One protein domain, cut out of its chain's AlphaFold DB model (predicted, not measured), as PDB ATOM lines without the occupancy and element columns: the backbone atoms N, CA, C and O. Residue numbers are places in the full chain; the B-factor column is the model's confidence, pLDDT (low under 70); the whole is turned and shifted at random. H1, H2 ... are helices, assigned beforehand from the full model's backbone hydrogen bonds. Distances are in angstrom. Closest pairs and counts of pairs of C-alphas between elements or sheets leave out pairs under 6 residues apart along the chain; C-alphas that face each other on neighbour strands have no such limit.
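What this domain is: This is residues 374 to 439 of the 699 residues of the protein "Protein KRI1" of Tetrabaena socialis (UniProt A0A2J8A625). A long straight helix, H3, reaches out as an arm from a small, loosely built body, where its residues 418 to 424 pack on the short helix H2 and the short helix H1 is near H2. Toward the opposite end of the long axis lie the opening stretch, residues 374 to 383, and the long loop of residues 399 to 417, which runs outward from H2 and folds back to H3; of this loop, residues 405 to 410 stick out. The printed part has 66 residues, with three named helices in the order H1, H2, H3 and no named strand; its class is all helix. The whole is loose, with a radius of gyration of the C-alphas of 14.0 A, and spans 47 by 22 by 17 A, its length made by the arm and the loop.

How they stand to each other: Go along from Ala 374 and you come first to H1, residues 384 to 389. A tight link of 2 residues leads to H2, residues 392 to 398. H1 and H2 are close but not clearly touching, and their closest C-alphas, those of Ile 387 and Leu 395, are 7.2 A apart. Their lines stand at a steep tilt of 47 degrees, opposite ways. Past the long link of 19 residues, find H3, residues 418 to 439, which touches H2 with residues 418 to 424 alone. Look there for the closest C-alphas of the two, those of Val 398 and Ala 420, 5.3 A apart. H2 and H3 stand at a steep tilt of 52 degrees, opposite ways. H1 and H3 are apart, but only just, their closest C-alphas being 8.5 A apart. In H1 and H3 every O i to N i+4 pair is within hydrogen-bond range; in H2 it is 2 of 3.

Where its parts are: Find C-alpha 384 at (-30.398, 2.864, 45.817), where H1 begins; it ends at residue 389. H2 begins with C-alpha 392 at (-40.019, 12.225, 42.393) and ends at residue 398. H3 runs 31.2 A from C-alpha 418 at (-33.009, 15.477, 57.328) to C-alpha 439 at (-49.860, -10.726, 54.947).

The domain as a whole: The two C-alphas farthest apart, those of Asp 409 and Lys 439, are 47.8 A from each other. Residues 405 to 410 stand free, and so do residues 429 to 439, which belong to H3. Without them the body has 49 residues and spans 33 by 18 by 16 A. The link from H2 to H3 is long, and the printed part has no cut. The mean pLDDT of the printed part is 84.8, and no printed residue is under 70.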
ATOM      1  N   ALA A 374     -12.398  12.394  39.692       83.88
ATOM      2  CA  ALA A 374     -13.088  11.550  40.662       83.88
ATOM      3  C   ALA A 374     -13.969  12.438  41.563       83.88
ATOM      4  O   ALA A 374     -13.469  13.340  42.244       83.88
ATOM      5  N   VAL A 375     -15.282  12.215  41.521       82.81
ATOM      6  CA  VAL A 375     -16.275  12.899  42.359       82.81
ATOM      7  C   VAL A 375     -16.633  11.957  43.512       82.81
ATOM      8  O   VAL A 375     -16.847  10.772  43.257       82.81
ATOM      9  N   PRO A 376     -16.685  12.424  44.774       81.94
ATOM     10  CA  PRO A 376     -17.122  11.580  45.881       81.94
ATOM     11  C   PRO A 376     -18.572  11.124  45.670       81.94
ATOM     12  O   PRO A 376     -19.431  11.922  45.292       81.94
ATOM     13  N   ALA A 377     -18.856   9.852  45.950       85.38
ATOM     14  CA  ALA A 377     -20.215   9.323  45.884       85.38
ATOM     15  C   ALA A 377     -21.135  10.087  46.857       85.38
ATOM     16  O   ALA A 377     -20.879  10.130  48.062       85.38
ATOM     17  N   SER A 378     -22.206  10.696  46.335       84.25
ATOM     18  CA  SER A 378     -23.166  11.469  47.132       84.25
ATOM     19  C   SER A 378     -24.544  10.819  47.125       84.25
ATOM     20  O   SER A 378     -25.388  11.072  46.270       84.25
ATOM     21  N   THR A 379     -24.766   9.973  48.124       83.81
ATOM     22  CA  THR A 379     -25.975   9.150  48.286       83.81
ATOM     23  C   THR A 379     -27.093   9.879  49.054       83.81
ATOM     24  O   THR A 379     -28.185   9.352  49.235       83.81
ATOM     25  N   PHE A 380     -26.826  11.089  49.571       85.88
ATOM     26  CA  PHE A 380     -27.763  11.944  50.330       85.88
ATOM     27  C   PHE A 380     -28.566  11.242  51.459       85.88
ATOM     28  O   PHE A 380     -29.584  11.749  51.929       85.88
ATOM     29  N   GLY A 381     -28.083  10.097  51.949       86.19
ATOM     30  CA  GLY A 381     -28.724   9.302  52.995       86.19
ATOM     31  C   GLY A 381     -29.909   8.435  52.545       86.19
ATOM     32  O   GLY A 381     -30.577   7.891  53.425       86.19
ATOM     33  N   LEU A 382     -30.170   8.286  51.242       89.38
ATOM     34  CA  LEU A 382     -31.167   7.371  50.659       89.38
ATOM     35  C   LEU A 382     -30.455   6.164  50.038       89.38
ATOM     36  O   LEU A 382     -29.481   6.354  49.323       89.38
ATOM     37  N   SER A 383     -30.909   4.933  50.280       90.12
ATOM     38  CA  SER A 383     -30.343   3.776  49.569       90.12
ATOM     39  C   SER A 383     -30.748   3.783  48.087       90.12
ATOM     40  O   SER A 383     -31.728   4.428  47.715       90.12
ATOM     41  N   VAL A 384     -30.028   3.040  47.239       91.38
ATOM     42  CA  VAL A 384     -30.398   2.864  45.817       91.38
ATOM     43  C   VAL A 384     -31.826   2.322  45.700       91.38
ATOM     44  O   VAL A 384     -32.625   2.830  44.918       91.38
ATOM     45  N   GLU A 385     -32.188   1.364  46.558       89.38
ATOM     46  CA  GLU A 385     -33.547   0.831  46.624       89.38
ATOM     47  C   GLU A 385     -34.602   1.856  47.071       89.38
ATOM     48  O   GLU A 385     -35.760   1.741  46.674       89.38
ATOM     49  N   ASP A 386     -34.246   2.824  47.925       88.06
ATOM     50  CA  ASP A 386     -35.164   3.901  48.313       88.06
ATOM     51  C   ASP A 386     -35.409   4.825  47.115       88.06
ATOM     52  O   ASP A 386     -36.557   5.122  46.802       88.06
ATOM     53  N   ILE A 387     -34.345   5.234  46.412       90.44
ATOM     54  CA  ILE A 387     -34.416   6.129  45.244       90.44
ATOM     55  C   ILE A 387     -35.310   5.533  44.146       90.44
ATOM     56  O   ILE A 387     -36.118   6.255  43.575       90.44
ATOM     57  N   LEU A 388     -35.215   4.223  43.893       90.50
ATOM     58  CA  LEU A 388     -36.010   3.536  42.864       90.50
ATOM     59  C   LEU A 388     -37.470   3.253  43.264       90.50
ATOM     60  O   LEU A 388     -38.292   2.971  42.398       90.50
ATOM     61  N   ARG A 389     -37.812   3.288  44.560       87.94
ATOM     62  CA  ARG A 389     -39.173   2.992  45.059       87.94
ATOM     63  C   ARG A 389     -39.988   4.231  45.425       87.94
ATOM     64  O   ARG A 389     -41.160   4.095  45.771       87.94
ATOM     65  N   LEU A 390     -39.369   5.409  45.430       88.62
ATOM     66  CA  LEU A 390     -39.956   6.657  45.907       88.62
ATOM     67  C   LEU A 390     -40.302   7.595  44.751       88.62
ATOM     68  O   LEU A 390     -39.459   7.886  43.911       88.62
ATOM     69  N   ASP A 391     -41.508   8.162  44.779       92.50
ATOM     70  CA  ASP A 391     -41.929   9.189  43.824       92.50
ATOM     71  C   ASP A 391     -40.984  10.402  43.820       92.50
ATOM     72  O   ASP A 391     -40.639  10.935  44.885       92.50
ATOM     73  N   ASP A 392     -40.738  10.962  42.630       90.62
ATOM     74  CA  ASP A 392     -40.019  12.225  42.393       90.62
ATOM     75  C   ASP A 392     -40.409  13.356  43.349       90.62
ATOM     76  O   ASP A 392     -39.574  14.170  43.746       90.62
ATOM     77  N   LYS A 393     -41.689  13.441  43.732       92.12
ATOM     78  CA  LYS A 393     -42.197  14.468  44.657       92.12
ATOM     79  C   LYS A 393     -41.605  14.325  46.057       92.12
ATOM     80  O   LYS A 393     -41.349  15.338  46.704       92.12
ATOM     81  N   SER A 394     -41.403  13.095  46.522       90.31
ATOM     82  CA  SER A 394     -40.800  12.798  47.824       90.31
ATOM     83  C   SER A 394     -39.276  12.949  47.771       90.31
ATOM     84  O   SER A 394     -38.695  13.597  48.643       90.31
ATOM     85  N   LEU A 395     -38.643  12.498  46.682       90.31
ATOM     86  CA  LEU A 395     -37.211  12.673  46.438       90.31
ATOM     87  C   LEU A 395     -36.826  14.164  46.384       90.31
ATOM     88  O   LEU A 395     -35.906  14.592  47.084       90.31
ATOM     89  N   ASN A 396     -37.608  14.991  45.676       92.75
ATOM     90  CA  ASN A 396     -37.413  16.445  45.609       92.75
ATOM     91  C   ASN A 396     -37.556  17.165  46.965       92.75
ATOM     92  O   ASN A 396     -36.992  18.249  47.135       92.75
ATOM     93  N   GLN A 397     -38.289  16.605  47.937       90.69
ATOM     94  CA  GLN A 397     -38.368  17.165  49.296       90.69
ATOM     95  C   GLN A 397     -37.103  16.889  50.117       90.69
ATOM     96  O   GLN A 397     -36.759  17.689  50.995       90.69
ATOM     97  N   VAL A 398     -36.413  15.775  49.836       90.12
ATOM     98  CA  VAL A 398     -35.129  15.414  50.452       90.12
ATOM     99  C   VAL A 398     -33.996  16.220  49.815       90.12
ATOM    100  O   VAL A 398     -33.254  16.891  50.538       90.12
ATOM    101  N   VAL A 399     -33.898  16.210  48.479       91.12
ATOM    102  CA  VAL A 399     -32.991  17.053  47.685       91.12
ATOM    103  C   VAL A 399     -33.675  17.467  46.378       91.12
ATOM    104  O   VAL A 399     -33.935  16.641  45.512       91.12
ATOM    105  N   GLY A 400     -33.939  18.763  46.202       90.50
ATOM    106  CA  GLY A 400     -34.583  19.268  44.984       90.50
ATOM    107  C   GLY A 400     -33.655  19.250  43.764       90.50
ATOM    108  O   GLY A 400     -32.546  19.781  43.834       90.50
ATOM    109  N   ILE A 401     -34.141  18.752  42.620       87.56
ATOM    110  CA  ILE A 401     -33.386  18.565  41.358       87.56
ATOM    111  C   ILE A 401     -32.577  19.809  40.943       87.56
ATOM    112  O   ILE A 401     -31.423  19.705  40.537       87.56
ATOM    113  N   LYS A 402     -33.113  21.024  41.137       88.75
ATOM    114  CA  LYS A 402     -32.421  22.295  40.822       88.75
ATOM    115  C   LYS A 402     -31.097  22.509  41.588       88.75
ATOM    116  O   LYS A 402     -30.298  23.370  41.208       88.75
ATOM    117  N   ARG A 403     -30.859  21.766  42.675       85.75
ATOM    118  CA  ARG A 403     -29.600  21.753  43.443       85.75
ATOM    119  C   ARG A 403     -28.590  20.716  42.943       85.75
ATOM    120  O   ARG A 403     -27.414  20.882  43.231       85.75
ATOM    121  N   LEU A 404     -29.038  19.721  42.178       83.88
ATOM    122  CA  LEU A 404     -28.214  18.679  41.552       83.88
ATOM    123  C   LEU A 404     -27.792  19.029  40.113       83.88
ATOM    124  O   LEU A 404     -27.142  18.229  39.449       83.88
ATOM    125  N   ALA A 405     -28.173  20.209  39.614       82.75
ATOM    126  CA  ALA A 405     -27.852  20.636  38.255       82.75
ATOM    127  C   ALA A 405     -26.324  20.710  38.009       82.75
ATOM    128  O   ALA A 405     -25.590  21.100  38.924       82.75
ATOM    129  N   PRO A 406     -25.846  20.406  36.784       84.88
ATOM    130  CA  PRO A 406     -24.432  20.509  36.421       84.88
ATOM    131  C   PRO A 406     -23.815  21.892  36.687       84.88
ATOM    132  O   PRO A 406     -24.508  22.910  36.694       84.88
ATOM    133  N   TYR A 407     -22.488  21.919  36.860       82.44
ATOM    134  CA  TYR A 407     -21.675  23.132  37.071       82.44
ATOM    135  C   TYR A 407     -22.009  23.938  38.344       82.44
ATOM    136  O   TYR A 407     -21.803  25.150  38.400       82.44
ATOM    137  N   ARG A 408     -22.513  23.267  39.388       82.75
ATOM    138  CA  ARG A 408     -22.786  23.863  40.704       82.75
ATOM    139  C   ARG A 408     -21.689  23.566  41.730       82.75
ATOM    140  O   ARG A 408     -21.630  22.474  42.288       82.75
ATOM    141  N   ASP A 409     -20.915  24.588  42.090       80.50
ATOM    142  CA  ASP A 409     -19.867  24.507  43.127       80.50
ATOM    143  C   ASP A 409     -20.408  24.370  44.573       80.50
ATOM    144  O   ASP A 409     -19.637  24.246  45.532       80.50
ATOM    145  N   ASP A 410     -21.734  24.433  44.771       81.75
ATOM    146  CA  ASP A 410     -22.388  24.194  46.065       81.75
ATOM    147  C   ASP A 410     -22.790  22.725  46.306       81.75
ATOM    148  O   ASP A 410     -23.252  22.413  47.405       81.75
ATOM    149  N   LEU A 411     -22.556  21.817  45.346       75.38
ATOM    150  CA  LEU A 411     -22.963  20.407  45.433       75.38
ATOM    151  C   LEU A 411     -22.290  19.649  46.593       75.38
ATOM    152  O   LEU A 411     -22.989  19.020  47.381       75.38
ATOM    153  N   ASP A 412     -20.975  19.806  46.794       75.69
ATOM    154  CA  ASP A 412     -20.224  19.184  47.909       75.69
ATOM    155  C   ASP A 412     -20.704  19.644  49.304       75.69
ATOM    156  O   ASP A 412     -20.391  19.042  50.332       75.69
ATOM    157  N   LYS A 413     -21.439  20.762  49.362       81.50
ATOM    158  CA  LYS A 413     -21.983  21.363  50.592       81.50
ATOM    159  C   LYS A 413     -23.482  21.107  50.739       81.50
ATOM    160  O   LYS A 413     -24.063  21.489  51.758       81.50
ATOM    161  N   LEU A 414     -24.111  20.497  49.735       84.38
ATOM    162  CA  LEU A 414     -25.535  20.221  49.709       84.38
ATOM    163  C   LEU A 414     -25.848  19.141  50.745       84.38
ATOM    164  O   LEU A 414     -25.376  18.012  50.663       84.38
ATOM    165  N   ARG A 415     -26.644  19.502  51.751       84.00
ATOM    166  CA  ARG A 415     -27.099  18.564  52.779       84.00
ATOM    167  C   ARG A 415     -28.533  18.133  52.485       84.00
ATOM    168  O   ARG A 415     -29.327  18.990  52.087       84.00
ATOM    169  N   PRO A 416     -28.888  16.858  52.718       87.56
ATOM    170  CA  PRO A 416     -30.271  16.412  52.631       87.56
ATOM    171  C   PRO A 416     -31.138  17.181  53.625       87.56
ATOM    172  O   PRO A 416     -30.695  17.529  54.725       87.56
ATOM    173  N   ASN A 417     -32.407  17.377  53.291       89.31
ATOM    174  CA  ASN A 417     -33.394  17.794  54.273       89.31
ATOM    175  C   ASN A 417     -33.672  16.629  55.237       89.31
ATOM    176  O   ASN A 417     -34.551  15.804  54.994       89.31
ATOM    177  N   TYR A 418     -32.921  16.562  56.342       86.38
ATOM    178  CA  TYR A 418     -33.009  15.477  57.328       86.38
ATOM    179  C   TYR A 418     -34.431  15.229  57.851       86.38
ATOM    180  O   TYR A 418     -34.771  14.085  58.136       86.38
ATOM    181  N   LYS A 419     -35.280  16.265  57.934       87.81
ATOM    182  CA  LYS A 419     -36.680  16.106  58.346       87.81
ATOM    183  C   LYS A 419     -37.495  15.370  57.280       87.81
ATOM    184  O   LYS A 419     -38.196  14.424  57.616       87.81
ATOM    185  N   ALA A 420     -37.376  15.760  56.009       87.06
ATOM    186  CA  ALA A 420     -38.030  15.044  54.910       87.06
ATOM    187  C   ALA A 420     -37.496  13.608  54.780       87.06
ATOM    188  O   ALA A 420     -38.279  12.677  54.648       87.06
ATOM    189  N   LEU A 421     -36.179  13.416  54.921       88.50
ATOM    190  CA  LEU A 421     -35.540  12.097  54.892       88.50
ATOM    191  C   LEU A 421     -36.058  11.165  56.003       88.50
ATOM    192  O   LEU A 421     -36.270   9.980  55.761       88.50
ATOM    193  N   GLN A 422     -36.281  11.690  57.212       86.19
ATOM    194  CA  GLN A 422     -36.878  10.932  58.317       86.19
ATOM    195  C   GLN A 422     -38.346  10.577  58.055       86.19
ATOM    196  O   GLN A 422     -38.725   9.439  58.320       86.19
ATOM    197  N   MET A 423     -39.147  11.504  57.515       86.56
ATOM    198  CA  MET A 423     -40.541  11.231  57.132       86.56
ATOM    199  C   MET A 423     -40.603  10.117  56.084       86.56
ATOM    200  O   MET A 423     -41.194   9.079  56.340       86.56
ATOM    201  N   VAL A 424     -39.869  10.270  54.977       85.81
ATOM    202  CA  VAL A 424     -39.769   9.288  53.885       85.81
ATOM    203  C   VAL A 424     -39.380   7.893  54.395       85.81
ATOM    204  O   VAL A 424     -40.026   6.901  54.057       85.81
ATOM    205  N   LYS A 425     -38.369   7.797  55.269       85.75
ATOM    206  CA  LYS A 425     -37.970   6.515  55.877       85.75
ATOM    207  C   LYS A 425     -39.023   5.958  56.842       85.75
ATOM    208  O   LYS A 425     -39.199   4.741  56.906       85.75
ATOM    209  N   GLY A 426     -39.732   6.821  57.567       85.88
ATOM    210  CA  GLY A 426     -40.851   6.451  58.435       85.88
ATOM    211  C   GLY A 426     -42.055   5.921  57.656       85.88
ATOM    212  O   GLY A 426     -42.591   4.871  58.006       85.88
ATOM    213  N   ASP A 427     -42.428   6.583  56.563       83.38
ATOM    214  CA  ASP A 427     -43.549   6.209  55.700       83.38
ATOM    215  C   ASP A 427     -43.274   4.870  54.994       83.38
ATOM    216  O   ASP A 427     -44.132   3.985  54.971       83.38
ATOM    217  N   MET A 428     -42.036   4.649  54.532       78.94
ATOM    218  CA  MET A 428     -41.578   3.359  53.998       78.94
ATOM    219  C   MET A 428     -41.585   2.249  55.059       78.94
ATOM    220  O   MET A 428     -42.041   1.132  54.791       78.94
ATOM    221  N   ALA A 429     -41.141   2.536  56.289       82.56
ATOM    222  CA  ALA A 429     -41.202   1.583  57.395       82.56
ATOM    223  C   ALA A 429     -42.653   1.229  57.772       82.56
ATOM    224  O   ALA A 429     -42.964   0.050  57.959       82.56
ATOM    225  N   ASN A 430     -43.550   2.216  57.820       82.31
ATOM    226  CA  ASN A 430     -44.976   2.029  58.091       82.31
ATOM    227  C   ASN A 430     -45.648   1.224  56.965       82.31
ATOM    228  O   ASN A 430     -46.323   0.235  57.231       82.31
ATOM    229  N   THR A 431     -45.356   1.533  55.701       80.81
ATOM    230  CA  THR A 431     -45.825   0.768  54.530       80.81
ATOM    231  C   THR A 431     -45.358  -0.690  54.585       80.81
ATOM    232  O   THR A 431     -46.145  -1.621  54.387       80.81
ATOM    233  N   LYS A 432     -44.089  -0.929  54.942       78.50
ATOM    234  CA  LYS A 432     -43.530  -2.275  55.146       78.50
ATOM    235  C   LYS A 432     -44.207  -3.012  56.309       78.50
ATOM    236  O   LYS A 432     -44.428  -4.220  56.209       78.50
ATOM    237  N   GLN A 433     -44.580  -2.310  57.382       78.12
ATOM    238  CA  GLN A 433     -45.369  -2.872  58.483       78.12
ATOM    239  C   GLN A 433     -46.805  -3.188  58.048       78.12
ATOM    240  O   GLN A 433     -47.249  -4.312  58.255       78.12
ATOM    241  N   GLN A 434     -47.510  -2.278  57.375       74.94
ATOM    242  CA  GLN A 434     -48.879  -2.494  56.888       74.94
ATOM    243  C   GLN A 434     -48.970  -3.667  55.906       74.94
ATOM    244  O   GLN A 434     -49.894  -4.476  56.007       74.94
ATOM    245  N   ARG A 435     -47.990  -3.834  55.006       77.50
ATOM    246  CA  ARG A 435     -47.891  -5.026  54.141       77.50
ATOM    247  C   ARG A 435     -47.665  -6.311  54.946       77.50
ATOM    248  O   ARG A 435     -48.229  -7.347  54.605       77.50
ATOM    249  N   ARG A 436     -46.881  -6.261  56.033       75.38
ATOM    250  CA  ARG A 436     -46.699  -7.399  56.957       75.38
ATOM    251  C   ARG A 436     -47.957  -7.710  57.770       75.38
ATOM    252  O   ARG A 436     -48.227  -8.884  57.988       75.38
ATOM    253  N   TYR A 437     -48.722  -6.703  58.194       74.19
ATOM    254  CA  TYR A 437     -49.992  -6.901  58.896       74.19
ATOM    255  C   TYR A 437     -51.048  -7.528  57.981       74.19
ATOM    256  O   TYR A 437     -51.648  -8.520  58.379       74.19
ATOM    257  N   GLN A 438     -51.197  -7.042  56.744       71.19
ATOM    258  CA  GLN A 438     -52.086  -7.650  55.741       71.19
ATOM    259  C   GLN A 438     -51.677  -9.103  55.443       71.19
ATOM    260  O   GLN A 438     -52.465 -10.017  55.666       71.19
ATOM    261  N   LYS A 439     -50.391  -9.359  55.143       71.31
ATOM    262  CA  LYS A 439     -49.860 -10.726  54.947       71.31
ATOM    263  C   LYS A 439     -50.025 -11.654  56.170       71.31
ATOM    264  O   LYS A 439     -49.913 -12.867  56.029       71.31
TER     265      LYS A 439